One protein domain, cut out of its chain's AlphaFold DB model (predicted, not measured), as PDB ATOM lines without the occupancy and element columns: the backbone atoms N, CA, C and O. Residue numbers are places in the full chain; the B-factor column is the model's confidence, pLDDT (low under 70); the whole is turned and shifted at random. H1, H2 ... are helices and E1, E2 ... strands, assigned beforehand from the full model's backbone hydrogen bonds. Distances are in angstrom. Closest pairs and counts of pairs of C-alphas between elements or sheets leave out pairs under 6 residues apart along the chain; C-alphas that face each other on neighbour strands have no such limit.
ATOM      1  N   LEU A 154       0.335 -19.231 -71.097       75.31
ATOM      2  CA  LEU A 154       1.285 -20.246 -70.629       75.31
ATOM      3  C   LEU A 154       1.885 -19.845 -69.273       75.31
ATOM      4  O   LEU A 154       1.889 -20.650 -68.352       75.31
ATOM      5  N   GLN A 155       2.297 -18.587 -69.088       80.88
ATOM      6  CA  GLN A 155       2.830 -18.090 -67.813       80.88
ATOM      7  C   GLN A 155       1.826 -18.212 -66.652       80.88
ATOM      8  O   GLN A 155       2.223 -18.591 -65.550       80.88
ATOM      9  N   ARG A 156       0.526 -17.966 -66.881       84.25
ATOM     10  CA  ARG A 156      -0.518 -18.183 -65.859       84.25
ATOM     11  C   ARG A 156      -0.717 -19.663 -65.529       84.25
ATOM     12  O   ARG A 156      -0.744 -20.018 -64.355       84.25
ATOM     13  N   GLN A 157      -0.815 -20.531 -66.537       79.81
ATOM     14  CA  GLN A 157      -0.952 -21.979 -66.321       79.81
ATOM     15  C   GLN A 157       0.289 -22.561 -65.618       79.81
ATOM     16  O   GLN A 157       0.178 -23.403 -64.729       79.81
ATOM     17  N   ARG A 158       1.473 -22.050 -65.970       81.06
ATOM     18  CA  ARG A 158       2.760 -22.337 -65.340       81.06
ATOM     19  C   ARG A 158       2.750 -21.964 -63.855       81.06
ATOM     20  O   ARG A 158       3.015 -22.835 -63.028       81.06
ATOM     21  N   ALA A 159       2.384 -20.728 -63.520       85.94
ATOM     22  CA  ALA A 159       2.275 -20.279 -62.132       85.94
ATOM     23  C   ALA A 159       1.274 -21.124 -61.320       85.94
ATOM     24  O   ALA A 159       1.584 -21.523 -60.203       85.94
ATOM     25  N   ALA A 160       0.117 -21.477 -61.895       86.56
ATOM     26  CA  ALA A 160      -0.872 -22.330 -61.233       86.56
ATOM     27  C   ALA A 160      -0.331 -23.740 -60.908       86.56
ATOM     28  O   ALA A 160      -0.537 -24.239 -59.800       86.56
ATOM     29  N   LEU A 161       0.410 -24.364 -61.835       86.00
ATOM     30  CA  LEU A 161       1.087 -25.645 -61.586       86.00
ATOM     31  C   LEU A 161       2.185 -25.529 -60.519       86.00
ATOM     32  O   LEU A 161       2.375 -26.463 -59.743       86.00
ATOM     33  N   ASP A 162       2.902 -24.403 -60.464       86.75
ATOM     34  CA  ASP A 162       3.911 -24.159 -59.427       86.75
ATOM     35  C   ASP A 162       3.296 -24.014 -58.036       86.75
ATOM     36  O   ASP A 162       3.772 -24.668 -57.109       86.75
ATOM     37  N   THR A 163       2.206 -23.256 -57.895       90.94
ATOM     38  CA  THR A 163       1.462 -23.144 -56.631       90.94
ATOM     39  C   THR A 163       0.944 -24.504 -56.159       90.94
ATOM     40  O   THR A 163       1.112 -24.853 -54.991       90.94
ATOM     41  N   ARG A 164       0.359 -25.308 -57.061       91.44
ATOM     42  CA  ARG A 164      -0.181 -26.632 -56.706       91.44
ATOM     43  C   ARG A 164       0.916 -27.609 -56.275       91.44
ATOM     44  O   ARG A 164       0.741 -28.313 -55.287       91.44
ATOM     45  N   LEU A 165       2.061 -27.621 -56.962       91.62
ATOM     46  CA  LEU A 165       3.185 -28.479 -56.574       91.62
ATOM     47  C   LEU A 165       3.863 -28.020 -55.277       91.62
ATOM     48  O   LEU A 165       4.204 -28.871 -54.466       91.62
ATOM     49  N   ALA A 166       3.968 -26.712 -55.018       92.62
ATOM     50  CA  ALA A 166       4.450 -26.214 -53.728       92.62
ATOM     51  C   ALA A 166       3.531 -26.640 -52.564       92.62
ATOM     52  O   ALA A 166       4.018 -27.089 -51.529       92.62
ATOM     53  N   ARG A 167       2.201 -26.572 -52.745       94.50
ATOM     54  CA  ARG A 167       1.219 -27.084 -51.769       94.50
ATOM     55  C   ARG A 167       1.398 -28.589 -51.517       94.50
ATOM     56  O   ARG A 167       1.339 -29.022 -50.366       94.50
ATOM     57  N   LEU A 168       1.638 -29.368 -52.572       95.25
ATOM     58  CA  LEU A 168       1.849 -30.815 -52.490       95.25
ATOM     59  C   LEU A 168       3.156 -31.185 -51.770       95.25
ATOM     60  O   LEU A 168       3.140 -32.051 -50.899       95.25
ATOM     61  N   ASP A 169       4.262 -30.502 -52.077       95.00
ATOM     62  CA  ASP A 169       5.548 -30.706 -51.396       95.00
ATOM     63  C   ASP A 169       5.425 -30.386 -49.885       95.00
ATOM     64  O   ASP A 169       5.930 -31.140 -49.050       95.00
ATOM     65  N   THR A 170       4.668 -29.344 -49.505       96.31
ATOM     66  CA  THR A 170       4.348 -29.043 -48.093       96.31
ATOM     67  C   THR A 170       3.482 -30.127 -47.438       96.31
ATOM     68  O   THR A 170       3.744 -30.506 -46.295       96.31
ATOM     69  N   ARG A 171       2.477 -30.673 -48.142       96.88
ATOM     70  CA  ARG A 171       1.671 -31.802 -47.636       96.88
ATOM     71  C   ARG A 171       2.503 -33.070 -47.435       96.88
ATOM     72  O   ARG A 171       2.330 -33.731 -46.417       96.88
ATOM     73  N   LEU A 172       3.437 -33.379 -48.336       96.25
ATOM     74  CA  LEU A 172       4.371 -34.504 -48.186       96.25
ATOM     75  C   LEU A 172       5.322 -34.306 -46.992       96.25
ATOM     76  O   LEU A 172       5.554 -35.241 -46.222       96.25
ATOM     77  N   ALA A 173       5.828 -33.086 -46.785       96.00
ATOM     78  CA  ALA A 173       6.635 -32.753 -45.610       96.00
ATOM     79  C   ALA A 173       5.845 -32.938 -44.302       96.00
ATOM     80  O   ALA A 173       6.354 -33.544 -43.355       96.00
ATOM     81  N   PHE A 174       4.588 -32.484 -44.272       97.75
ATOM     82  CA  PHE A 174       3.679 -32.689 -43.146       97.75
ATOM     83  C   PHE A 174       3.353 -34.173 -42.911       97.75
ATOM     84  O   PHE A 174       3.431 -34.641 -41.779       97.75
ATOM     85  N   LEU A 175       3.058 -34.937 -43.970       97.56
ATOM     86  CA  LEU A 175       2.764 -36.372 -43.900       97.56
ATOM     87  C   LEU A 175       3.911 -37.157 -43.243       97.56
ATOM     88  O   LEU A 175       3.668 -37.996 -42.374       97.56
ATOM     89  N   ARG A 176       5.162 -36.841 -43.610       96.38
ATOM     90  CA  ARG A 176       6.362 -37.413 -42.982       96.38
ATOM     91  C   ARG A 176       6.405 -37.111 -41.481       96.38
ATOM     92  O   ARG A 176       6.566 -38.034 -40.688       96.38
ATOM     93  N   LEU A 177       6.226 -35.846 -41.090       96.81
ATOM     94  CA  LEU A 177       6.240 -35.427 -39.683       96.81
ATOM     95  C   LEU A 177       5.105 -36.081 -38.875       96.81
ATOM     96  O   LEU A 177       5.334 -36.546 -37.758       96.81
ATOM     97  N   ALA A 178       3.902 -36.183 -39.444       96.44
ATOM     98  CA  ALA A 178       2.770 -36.865 -38.821       96.44
ATOM     99  C   ALA A 178       3.056 -38.363 -38.614       96.44
ATOM    100  O   ALA A 178       2.739 -38.909 -37.558       96.44
ATOM    101  N   GLY A 179       3.707 -39.017 -39.586       95.38
ATOM    102  CA  GLY A 179       4.183 -40.399 -39.477       95.38
ATOM    103  C   GLY A 179       5.259 -40.583 -38.398       95.38
ATOM    104  O   GLY A 179       5.179 -41.519 -37.603       95.38
ATOM    105  N   GLU A 180       6.225 -39.667 -38.316       94.81
ATOM    106  CA  GLU A 180       7.271 -39.650 -37.281       94.81
ATOM    107  C   GLU A 180       6.690 -39.424 -35.875       94.81
ATOM    108  O   GLU A 180       7.120 -40.075 -34.918       94.81
ATOM    109  N   ARG A 181       5.660 -38.574 -35.742       94.19
ATOM    110  CA  ARG A 181       4.952 -38.343 -34.472       94.19
ATOM    111  C   ARG A 181       4.315 -39.619 -33.919       94.19
ATOM    112  O   ARG A 181       4.286 -39.768 -32.703       94.19
ATOM    113  N   VAL A 182       3.854 -40.560 -34.756       93.38
ATOM    114  CA  VAL A 182       3.197 -41.805 -34.286       93.38
ATOM    115  C   VAL A 182       4.059 -42.558 -33.269       93.38
ATOM    116  O   VAL A 182       3.539 -43.005 -32.251       93.38
ATOM    117  N   ALA A 183       5.373 -42.639 -33.503       90.50
ATOM    118  CA  ALA A 183       6.312 -43.324 -32.614       90.50
ATOM    119  C   ALA A 183       6.573 -42.580 -31.287       90.50
ATOM    120  O   ALA A 183       7.055 -43.193 -30.336       90.50
ATOM    121  N   LYS A 184       6.260 -41.277 -31.224       90.50
ATOM    122  CA  LYS A 184       6.366 -40.428 -30.024       90.50
ATOM    123  C   LYS A 184       5.076 -40.376 -29.198       90.50
ATOM    124  O   LYS A 184       5.116 -39.907 -28.065       90.50
ATOM    125  N   LEU A 185       3.935 -40.801 -29.751       89.94
ATOM    126  CA  LEU A 185       2.653 -40.716 -29.048       89.94
ATOM    127  C   LEU A 185       2.669 -41.564 -27.762       89.94
ATOM    128  O   LEU A 185       3.222 -42.668 -27.775       89.94
ATOM    129  N   PRO A 186       2.014 -41.108 -26.674       86.56
ATOM    130  CA  PRO A 186       1.900 -41.888 -25.448       86.56
ATOM    131  C   PRO A 186       1.351 -43.291 -25.739       86.56
ATOM    132  O   PRO A 186       0.408 -43.420 -26.530       86.56
ATOM    133  N   PRO A 187       1.884 -44.354 -25.110       81.62
ATOM    134  CA  PRO A 187       1.362 -45.698 -25.309       81.62
ATOM    135  C   PRO A 187      -0.126 -45.776 -24.939       81.62
ATOM    136  O   PRO A 187      -0.660 -44.965 -24.174       81.62
ATOM    137  N   GLN A 219       0.798 -49.676 -30.402       88.62
ATOM    138  CA  GLN A 219       0.967 -48.358 -31.014       88.62
ATOM    139  C   GLN A 219      -0.383 -47.719 -31.379       88.62
ATOM    140  O   GLN A 219      -1.314 -48.404 -31.830       88.62
ATOM    141  N   ARG A 220      -0.475 -46.394 -31.217       93.06
ATOM    142  CA  ARG A 220      -1.643 -45.598 -31.620       93.06
ATOM    143  C   ARG A 220      -1.704 -45.419 -33.137       93.06
ATOM    144  O   ARG A 220      -0.749 -45.683 -33.862       93.06
ATOM    145  N   CYS A 221      -2.874 -45.023 -33.619       94.75
ATOM    146  CA  CYS A 221      -3.160 -44.779 -35.022       94.75
ATOM    147  C   CYS A 221      -2.450 -43.514 -35.515       94.75
ATOM    148  O   CYS A 221      -1.809 -43.558 -36.563       94.75
ATOM    149  N   GLY A 222      -2.551 -42.417 -34.757       94.75
ATOM    150  CA  GLY A 222      -1.819 -41.169 -34.976       94.75
ATOM    151  C   GLY A 222      -2.183 -40.384 -36.238       94.75
ATOM    152  O   GLY A 222      -1.513 -39.394 -36.526       94.75
ATOM    153  N   TYR A 223      -3.227 -40.807 -36.964       96.56
ATOM    154  CA  TYR A 223      -3.791 -40.062 -38.090       96.56
ATOM    155  C   TYR A 223      -4.145 -38.638 -37.660       96.56
ATOM    156  O   TYR A 223      -4.764 -38.465 -36.612       96.56
ATOM    157  N   ASP A 224      -3.754 -37.660 -38.467       96.62
ATOM    158  CA  ASP A 224      -3.994 -36.239 -38.235       96.62
ATOM    159  C   ASP A 224      -5.025 -35.725 -39.240       96.62
ATOM    160  O   ASP A 224      -4.883 -35.970 -40.442       96.62
ATOM    161  N   GLU A 225      -6.046 -35.010 -38.773       95.31
ATOM    162  CA  GLU A 225      -7.104 -34.479 -39.644       95.31
ATOM    163  C   GLU A 225      -6.586 -33.531 -40.738       95.31
ATOM    164  O   GLU A 225      -7.142 -33.474 -41.837       95.31
ATOM    165  N   ARG A 226      -5.445 -32.864 -40.513       96.00
ATOM    166  CA  ARG A 226      -4.832 -31.951 -41.492       96.00
ATOM    167  C   ARG A 226      -4.444 -32.642 -42.798       96.00
ATOM    168  O   ARG A 226      -4.282 -31.981 -43.822       96.00
ATOM    169  N   LEU A 227      -4.346 -33.975 -42.793       95.38
ATOM    170  CA  LEU A 227      -4.138 -34.803 -43.984       95.38
ATOM    171  C   LEU A 227      -5.349 -34.853 -44.930       95.38
ATOM    172  O   LEU A 227      -5.194 -35.304 -46.066       95.38
ATOM    173  N   HIS A 228      -6.535 -34.429 -44.483       93.06
ATOM    174  CA  HIS A 228      -7.744 -34.312 -45.306       93.06
ATOM    175  C   HIS A 228      -8.319 -32.888 -45.357       93.06
ATOM    176  O   HIS A 228      -9.388 -32.692 -45.931       93.06
ATOM    177  N   TRP A 229      -7.649 -31.900 -44.758       95.06
ATOM    178  CA  TRP A 229      -8.056 -30.500 -44.867       95.06
ATOM    179  C   TRP A 229      -8.003 -30.017 -46.315       95.06
ATOM    180  O   TRP A 229      -7.026 -30.267 -47.033       95.06
ATOM    181  N   ASP A 230      -9.020 -29.249 -46.702       95.31
ATOM    182  CA  ASP A 230      -9.085 -28.612 -48.009       95.31
ATOM    183  C   ASP A 230      -7.879 -27.706 -48.275       95.31
ATOM    184  O   ASP A 230      -7.258 -27.122 -47.382       95.31
ATOM    185  N   ASP A 231      -7.575 -27.576 -49.560       93.88
ATOM    186  CA  ASP A 231      -6.416 -26.889 -50.120       93.88
ATOM    187  C   ASP A 231      -6.185 -25.464 -49.585       93.88
ATOM    188  O   ASP A 231      -5.033 -25.049 -49.412       93.88
ATOM    189  N   ASP A 232      -7.257 -24.726 -49.295       93.56
ATOM    190  CA  ASP A 232      -7.200 -23.343 -48.806       93.56
ATOM    191  C   ASP A 232      -7.209 -23.243 -47.272       93.56
ATOM    192  O   ASP A 232      -6.741 -22.252 -46.710       93.56
ATOM    193  N   VAL A 233      -7.688 -24.274 -46.567       95.00
ATOM    194  CA  VAL A 233      -7.552 -24.389 -45.104       95.00
ATOM    195  C   VAL A 233      -6.105 -24.748 -44.772       95.00
ATOM    196  O   VAL A 233      -5.433 -24.018 -44.043       95.00
ATOM    197  N   PHE A 234      -5.587 -25.801 -45.411       96.06
ATOM    198  CA  PHE A 234      -4.206 -26.246 -45.248       96.06
ATOM    199  C   PHE A 234      -3.194 -25.166 -45.657       96.06
ATOM    200  O   PHE A 234      -2.209 -24.961 -44.953       96.06
ATOM    201  N   ALA A 235      -3.436 -24.430 -46.751       94.62
ATOM    202  CA  ALA A 235      -2.540 -23.348 -47.171       94.62
ATOM    203  C   ALA A 235      -2.510 -22.165 -46.186       94.62
ATOM    204  O   ALA A 235      -1.439 -21.604 -45.966       94.62
ATOM    205  N   ARG A 236      -3.648 -21.796 -45.574       95.62
ATOM    206  CA  ARG A 236      -3.685 -20.750 -44.534       95.62
ATOM    207  C   ARG A 236      -2.935 -21.180 -43.279       95.62
ATOM    208  O   ARG A 236      -2.141 -20.397 -42.768       95.62
ATOM    209  N   TRP A 237      -3.141 -22.417 -42.822       95.44
ATOM    210  CA  TRP A 237      -2.397 -22.969 -41.690       95.44
ATOM    211  C   TRP A 237      -0.897 -23.028 -41.981       95.44
ATOM    212  O   TRP A 237      -0.131 -22.431 -41.242       95.44
ATOM    213  N   ALA A 238      -0.473 -23.625 -43.099       96.06
ATOM    214  CA  ALA A 238       0.943 -23.751 -43.463       96.06
ATOM    215  C   ALA A 238       1.667 -22.402 -43.683       96.06
ATOM    216  O   ALA A 238       2.897 -22.360 -43.727       96.06
ATOM    217  N   ALA A 239       0.921 -21.303 -43.831       95.69
ATOM    218  CA  ALA A 239       1.456 -19.947 -43.897       95.69
ATOM    219  C   ALA A 239       1.654 -19.284 -42.516       95.69
ATOM    220  O   ALA A 239       2.303 -18.239 -42.461       95.69
ATOM    221  N   SER A 240       1.135 -19.857 -41.422       96.00
ATOM    222  CA  SER A 240       1.326 -19.331 -40.063       96.00
ATOM    223  C   SER A 240       2.764 -19.531 -39.566       96.00
ATOM    224  O   SER A 240       3.484 -20.417 -40.031       96.00
ATOM    225  N   SER A 241       3.186 -18.715 -38.594       96.44
ATOM    226  CA  SER A 241       4.485 -18.854 -37.917       96.44
ATOM    227  C   SER A 241       4.678 -20.247 -37.322       96.44
ATOM    228  O   SER A 241       5.750 -20.842 -37.436       96.44
ATOM    229  N   ASP A 242       3.619 -20.771 -36.719       94.38
ATOM    230  CA  ASP A 242       3.674 -21.944 -35.856       94.38
ATOM    231  C   ASP A 242       3.742 -23.209 -36.718       94.38
ATOM    232  O   ASP A 242       4.602 -24.067 -36.514       94.38
ATOM    233  N   ALA A 243       2.938 -23.261 -37.787       94.94
ATOM    234  CA  ALA A 243       3.029 -24.311 -38.791       94.94
ATOM    235  C   ALA A 243       4.380 -24.289 -39.515       94.94
ATOM    236  O   ALA A 243       4.954 -25.347 -39.764       94.94
ATOM    237  N   GLN A 244       4.931 -23.108 -39.826       96.25
ATOM    238  CA  GLN A 244       6.266 -23.006 -40.423       96.25
ATOM    239  C   GLN A 244       7.353 -23.552 -39.491       96.25
ATOM    240  O   GLN A 244       8.222 -24.287 -39.962       96.25
ATOM    241  N   ALA A 245       7.286 -23.265 -38.188       96.25
ATOM    242  CA  ALA A 245       8.210 -23.825 -37.204       96.25
ATOM    243  C   ALA A 245       8.113 -25.363 -37.136       96.25
ATOM    244  O   ALA A 245       9.131 -26.058 -37.163       96.25
ATOM    245  N   MET A 246       6.896 -25.912 -37.143       95.56
ATOM    246  CA  MET A 246       6.671 -27.363 -37.171       95.56
ATOM    247  C   MET A 246       7.186 -28.015 -38.461       95.56
ATOM    248  O   MET A 246       7.918 -29.001 -38.414       95.56
ATOM    249  N   LEU A 247       6.850 -27.450 -39.626       95.50
ATOM    250  CA  LEU A 247       7.245 -27.962 -40.945       95.50
ATOM    251  C   LEU A 247       8.767 -27.917 -41.165       95.50
ATOM    252  O   LEU A 247       9.314 -28.776 -41.858       95.50
ATOM    253  N   GLN A 248       9.449 -26.940 -40.562       94.06
ATOM    254  CA  GLN A 248      10.912 -26.818 -40.562       94.06
ATOM    255  C   GLN A 248      11.590 -27.668 -39.470       94.06
ATOM    256  O   GLN A 248      12.812 -27.820 -39.493       94.06
ATOM    257  N   GLY A 249      10.825 -28.242 -38.535       91.25
ATOM    258  CA  GLY A 249      11.332 -29.059 -37.430       91.25
ATOM    259  C   GLY A 249      11.948 -28.272 -36.268       91.25
ATOM    260  O   GLY A 249      12.685 -28.858 -35.477       91.25
ATOM    261  N   SER A 250      11.673 -26.968 -36.151       93.00
ATOM    262  CA  SER A 250      12.052 -26.155 -34.983       93.00
ATOM    263  C   SER A 250      11.017 -26.199 -33.849       93.00
ATOM    264  O   SER A 250      11.341 -25.818 -32.725       93.00
ATOM    265  N   ALA A 251       9.814 -26.715 -34.118       93.69
ATOM    266  CA  ALA A 251       8.791 -27.058 -33.131       93.69
ATOM    267  C   ALA A 251       8.282 -28.498 -33.345       93.69
ATOM    268  O   ALA A 251       8.383 -29.044 -34.446       93.69
ATOM    269  N   GLU A 252       7.727 -29.120 -32.302       92.12
ATOM    270  CA  GLU A 252       7.013 -30.397 -32.442       92.12
ATOM    271  C   GLU A 252       5.588 -30.182 -32.971       92.12
ATOM    272  O   GLU A 252       4.996 -29.126 -32.764       92.12
ATOM    273  N   LEU A 253       5.035 -31.195 -33.646       93.44
ATOM    274  CA  LEU A 253       3.654 -31.164 -34.126       93.44
ATOM    275  C   LEU A 253       2.656 -31.144 -32.962       93.44
ATOM    276  O   LEU A 253       2.593 -32.089 -32.174       93.44
ATOM    277  N   ASP A 254       1.827 -30.110 -32.953       92.00
ATOM    278  CA  ASP A 254       0.616 -29.962 -32.148       92.00
ATOM    279  C   ASP A 254      -0.501 -30.952 -32.547       92.00
ATOM    280  O   ASP A 254      -0.370 -31.761 -33.477       92.00
ATOM    281  N   GLY A 255      -1.623 -30.861 -31.831       90.56
ATOM    282  CA  GLY A 255      -2.875 -31.563 -32.103       90.56
ATOM    283  C   GLY A 255      -3.407 -32.335 -30.893       90.56
ATOM    284  O   GLY A 255      -2.638 -32.892 -30.106       90.56
ATOM    285  N   HIS A 256      -4.729 -32.368 -30.738       92.25
ATOM    286  CA  HIS A 256      -5.406 -32.971 -29.589       92.25
ATOM    287  C   HIS A 256      -5.695 -34.466 -29.823       92.25
ATOM    288  O   HIS A 256      -6.236 -34.855 -30.859       92.25
ATOM    289  N   LEU A 257      -5.323 -35.334 -28.876       91.06
ATOM    290  CA  LEU A 257      -5.356 -36.792 -29.048       91.06
ATOM    291  C   LEU A 257      -6.703 -37.406 -28.619       91.06
ATOM    292  O   LEU A 257      -6.876 -37.744 -27.454       91.06
ATOM    293  N   VAL A 258      -7.602 -37.650 -29.576       89.50
ATOM    294  CA  VAL A 258      -8.960 -38.180 -29.334       89.50
ATOM    295  C   VAL A 258      -8.991 -39.711 -29.412       89.50
ATOM    296  O   VAL A 258      -8.633 -40.300 -30.441       89.50
ATOM    297  N   SER A 259      -9.438 -40.385 -28.354       81.69
ATOM    298  CA  SER A 259      -9.580 -41.845 -28.278       81.69
ATOM    299  C   SER A 259     -11.023 -42.311 -28.568       81.69
ATOM    300  O   SER A 259     -11.978 -41.553 -28.435       81.69
ATOM    301  N   PRO A 260     -11.239 -43.564 -29.021       70.38
ATOM    302  CA  PRO A 260     -12.591 -44.077 -29.249       70.38
ATOM    303  C   PRO A 260     -13.316 -44.318 -27.922       70.38
ATOM    304  O   PRO A 260     -12.891 -45.187 -27.162       70.38
ATOM    305  N   GLY A 261     -14.425 -43.611 -27.699       64.94
ATOM    306  CA  GLY A 261     -15.180 -43.636 -26.441       64.94
ATOM    307  C   GLY A 261     -15.064 -42.344 -25.630       64.94
ATOM    308  O   GLY A 261     -15.763 -42.215 -24.633       64.94
ATOM    309  N   ASP A 262     -14.237 -41.396 -26.079       62.06
ATOM    310  CA  ASP A 262     -14.285 -40.013 -25.612       62.06
ATOM    311  C   ASP A 262     -15.501 -39.353 -26.298       62.06
ATOM    312  O   ASP A 262     -15.394 -38.815 -27.405       62.06
ATOM    313  N   ASP A 263     -16.688 -39.504 -25.703       46.09
ATOM    314  CA  ASP A 263     -17.886 -38.773 -26.128       46.09
ATOM    315  C   ASP A 263     -17.691 -37.280 -25.811       46.09
ATOM    316  O   ASP A 263     -17.230 -36.912 -24.730       46.09
ATOM    317  N   ALA A 264     -17.999 -36.412 -26.774       51.59
ATOM    318  CA  ALA A 264     -17.671 -34.985 -26.728       51.59
ATOM    319  C   ALA A 264     -18.657 -34.171 -25.862       51.59
ATOM    320  O   ALA A 264     -19.326 -33.273 -26.372       51.59
ATOM    321  N   GLU A 265     -18.767 -34.507 -24.572       45.00
ATOM    322  CA  GLU A 265     -19.623 -33.804 -23.596       45.00
ATOM    323  C   GLU A 265     -18.849 -32.945 -22.571       45.00
ATOM    324  O   GLU A 265     -19.472 -32.188 -21.830       45.00
ATOM    325  N   TRP A 291      -3.159 -45.445 -43.315       95.69
ATOM    326  CA  TRP A 291      -3.326 -44.073 -43.801       95.69
ATOM    327  C   TRP A 291      -2.039 -43.433 -44.329       95.69
ATOM    328  O   TRP A 291      -2.094 -42.682 -45.296       95.69
ATOM    329  N   LEU A 292      -0.892 -43.740 -43.713       95.56
ATOM    330  CA  LEU A 292       0.408 -43.190 -44.093       95.56
ATOM    331  C   LEU A 292       0.802 -43.647 -45.501       95.56
ATOM    332  O   LEU A 292       1.149 -42.821 -46.335       95.56
ATOM    333  N   THR A 293       0.682 -44.947 -45.780       95.81
ATOM    334  CA  THR A 293       0.987 -45.535 -47.091       95.81
ATOM    335  C   THR A 293      -0.024 -45.103 -48.148       95.81
ATOM    336  O   THR A 293       0.366 -44.794 -49.268       95.81
ATOM    337  N   VAL A 294      -1.313 -45.041 -47.792       95.62
ATOM    338  CA  VAL A 294      -2.371 -44.600 -48.715       95.62
ATOM    339  C   VAL A 294      -2.161 -43.139 -49.123       95.62
ATOM    340  O   VAL A 294      -2.089 -42.845 -50.310       95.62
ATOM    341  N   ARG A 295      -1.987 -42.224 -48.160       96.62
ATOM    342  CA  ARG A 295      -1.775 -40.795 -48.447       96.62
ATOM    343  C   ARG A 295      -0.451 -40.510 -49.148       96.62
ATOM    344  O   ARG A 295      -0.425 -39.624 -49.997       96.62
ATOM    345  N   ASP A 296       0.613 -41.249 -48.837       96.19
ATOM    346  CA  ASP A 296       1.891 -41.139 -49.549       96.19
ATOM    347  C   ASP A 296       1.727 -41.527 -51.026       96.19
ATOM    348  O   ASP A 296       2.074 -40.746 -51.910       96.19
ATOM    349  N   ALA A 297       1.089 -42.670 -51.304       95.69
ATOM    350  CA  ALA A 297       0.785 -43.102 -52.666       95.69
ATOM    351  C   ALA A 297      -0.115 -42.101 -53.418       95.69
ATOM    352  O   ALA A 297       0.203 -41.738 -54.550       95.69
ATOM    353  N   ASP A 298      -1.191 -41.606 -52.794       95.06
ATOM    354  CA  ASP A 298      -2.095 -40.621 -53.408       95.06
ATOM    355  C   ASP A 298      -1.349 -39.328 -53.796       95.06
ATOM    356  O   ASP A 298      -1.468 -38.840 -54.923       95.06
ATOM    357  N   MET A 299      -0.534 -38.789 -52.879       95.25
ATOM    358  CA  MET A 299       0.252 -37.573 -53.117       95.25
ATOM    359  C   MET A 299       1.371 -37.800 -54.141       95.25
ATOM    360  O   MET A 299       1.664 -36.902 -54.931       95.25
ATOM    361  N   GLN A 300       1.988 -38.986 -54.180       92.75
ATOM    362  CA  GLN A 300       2.973 -39.334 -55.206       92.75
ATOM    363  C   GLN A 300       2.335 -39.443 -56.596       92.75
ATOM    364  O   GLN A 300       2.887 -38.886 -57.543       92.75
ATOM    365  N   VAL A 301       1.150 -40.049 -56.725       92.81
ATOM    366  CA  VAL A 301       0.401 -40.095 -57.995       92.81
ATOM    367  C   VAL A 301       0.008 -38.688 -58.454       92.81
ATOM    368  O   VAL A 301       0.203 -38.348 -59.622       92.81
ATOM    369  N   GLU A 302      -0.472 -37.819 -57.555       91.06
ATOM    370  CA  GLU A 302      -0.723 -36.413 -57.902       91.06
ATOM    371  C   GLU A 302       0.565 -35.708 -58.366       91.06
ATOM    372  O   GLU A 302       0.559 -34.985 -59.370       91.06
ATOM    373  N   ARG A 303       1.692 -35.956 -57.690       90.25
ATOM    374  CA  ARG A 303       2.997 -35.398 -58.059       90.25
ATOM    375  C   ARG A 303       3.431 -35.861 -59.443       90.25
ATOM    376  O   ARG A 303       3.896 -35.041 -60.231       90.25
ATOM    377  N   GLU A 304       3.260 -37.142 -59.758       87.19
ATOM    378  CA  GLU A 304       3.548 -37.706 -61.078       87.19
ATOM    379  C   GLU A 304       2.657 -37.105 -62.165       87.19
ATOM    380  O   GLU A 304       3.173 -36.749 -63.220       87.19
ATOM    381  N   ILE A 305       1.362 -36.899 -61.909       84.25
ATOM    382  CA  ILE A 305       0.449 -36.230 -62.850       84.25
ATOM    383  C   ILE A 305       0.919 -34.794 -63.129       84.25
ATOM    384  O   ILE A 305       1.071 -34.401 -64.286       84.25
ATOM    385  N   LEU A 306       1.213 -34.015 -62.085       81.56
ATOM    386  CA  LEU A 306       1.620 -32.610 -62.215       81.56
ATOM    387  C   LEU A 306       3.047 -32.433 -62.776       81.56
ATOM    388  O   LEU A 306       3.372 -31.377 -63.326       81.56
ATOM    389  N   VAL A 307       3.895 -33.461 -62.661       75.31
ATOM    390  CA  VAL A 307       5.257 -33.534 -63.227       75.31
ATOM    391  C   VAL A 307       5.296 -34.384 -64.514       75.31
ATOM    392  O   VAL A 307       6.357 -34.574 -65.106       75.31
ATOM    393  N   SER A 308       4.154 -34.853 -65.024       69.12
ATOM    394  CA  SER A 308       4.080 -35.642 -66.259       69.12
ATOM    395  C   SER A 308       4.376 -34.774 -67.490       69.12
ATOM    396  O   SER A 308       3.898 -33.638 -67.545       69.12
ATOM    397  N   PRO A 309       5.100 -35.267 -68.520       49.41
ATOM    398  CA  PRO A 309       5.420 -34.517 -69.740       49.41
ATOM    399  C   PRO A 309       4.250 -33.762 -70.390       49.41
ATOM    400  O   PRO A 309       4.449 -32.667 -70.913       49.41
ATOM    401  N   SER A 310       3.030 -34.303 -70.316       48.28
ATOM    402  CA  SER A 310       1.801 -33.679 -70.823       48.28
ATOM    403  C   SER A 310       1.351 -32.442 -70.027       48.28
ATOM    404  O   SER A 310       0.763 -31.536 -70.612       48.28
ATOM    405  N   CYS A 311       1.682 -32.344 -68.736       43.94
ATOM    406  CA  CYS A 311       1.542 -31.122 -67.933       43.94
ATOM    407  C   CYS A 311       2.830 -30.266 -67.938       43.94
ATOM    408  O   CYS A 311       2.768 -29.040 -67.818       43.94
ATOM    409  N   LEU A 312       4.005 -30.876 -68.158       43.34
ATOM    410  CA  LEU A 312       5.301 -30.187 -68.253       43.34
ATOM    411  C   LEU A 312       5.502 -29.355 -69.528       43.34
ATOM    412  O   LEU A 312       6.503 -28.641 -69.599       43.34
ATOM    413  N   ALA A 313       4.562 -29.341 -70.479       41.91
ATOM    414  CA  ALA A 313       4.547 -28.364 -71.578       41.91
ATOM    415  C   ALA A 313       4.636 -26.896 -71.085       41.91
ATOM    416  O   ALA A 313       4.959 -25.992 -71.850       41.91
ATOM    417  N   LEU A 314       4.384 -26.680 -69.789       41.28
ATOM    418  CA  LEU A 314       4.482 -25.411 -69.075       41.28
ATOM    419  C   LEU A 314       5.678 -25.325 -68.105       41.28
ATOM    420  O   LEU A 314       6.072 -24.227 -67.720       41.28
ATOM    421  N   ARG A 315       6.244 -26.455 -67.654       40.16
ATOM    422  CA  ARG A 315       7.112 -26.549 -66.460       40.16
ATOM    423  C   ARG A 315       8.544 -26.950 -66.812       40.16
ATOM    424  O   ARG A 315       9.001 -28.045 -66.507       40.16
TER     425      ARG A 315
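What this domain is: This is residues 154 to 187, 219 to 265 and 291 to 315 of the 320 residues of the protein "PHD domain-containing protein" of Tilletiopsis washingtonensis (UniProt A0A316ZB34). One long helix, H1, is the spine of the model, with the helix H4 side by side with it and running back the opposite way. Two short helices, H2 and H3, pack on the side of H1 away from H4, and beyond them the chain runs through the short strand E1 to a tail, of which residues 260 to 265 stick out. The printed part has 106 residues with four named helices and one named strand, in the order H1, H2, H3, E1, H4, and its class is mostly helix. The whole is loose, with a radius of gyration of the C-alphas of 16.2 A, and elongated, spanning 52 by 29 by 28 A.

Where its parts are: H1 covers residues 154 to 182 and measures 42.3 A from its first C-alpha, at (1.285, -20.246, -70.629), to its last, at (3.197, -41.805, -34.286). Residues 219 to 230 have no named element. H2 covers residues 231 to 238, and H3 covers residues 241 to 248. E1 is residues 256 to 258, 6.3 A long, and pairs with no named strand. H4 covers residues 291 to 306, 22.2 A long, and ends with C-alpha 306 at (1.620, -32.610, -62.215).

How they stand to each other: H1 is the hub and touches the three other helices. H1 and H4 touch at a shallow tilt of 16 degrees and run opposite ways; their closest C-alphas, those of Gly 179 and Leu 292, are 6.6 A apart. With residues 170 to 177 alone, H1 touches H3, about perpendicular at 77 degrees; the closest C-alphas, of Phe 174 and Leu 247, are 6.3 A apart. With residues 167 to 170 alone, H1 only just touches H2, with 3 pairs of C-alphas within 8 A. The closest of these are the C-alphas of Arg 167 and Ala 235, 7.0 A apart, and the two helices run the same way at a steep tilt of 61 degrees. H2 and H3, joined by a tight link, touch only at the corner, and only just, with 3 pairs of C-alphas within 8 A; the closest, of Ala 238 and Gln 244, are 6.2 A apart. The helix packing is mostly crossed, but only just. H4 is apart from H2 and H3, and E1 is apart from H1, H2, H3 and H4. In H1, H2, H3 and H4 every O i to N i+4 pair is within hydrogen-bond range.

The domain as a whole: The two C-alphas farthest apart, those of Glu 265 and Ala 313, are 54.0 A from each other. Residues 188 to 218 are not printed, and C-alphas 187 and 219 are 6.3 A apart across that cut. Residues 266 to 290 are not printed either, with 27.9 A between C-alphas 265 and 291. Of the links that are printed whole, H2 to H3 is tight and H3 to E1 is short. The mean pLDDT of the printed part is 86.9, and residues 261 to 265 and 308 to 315 are under 70.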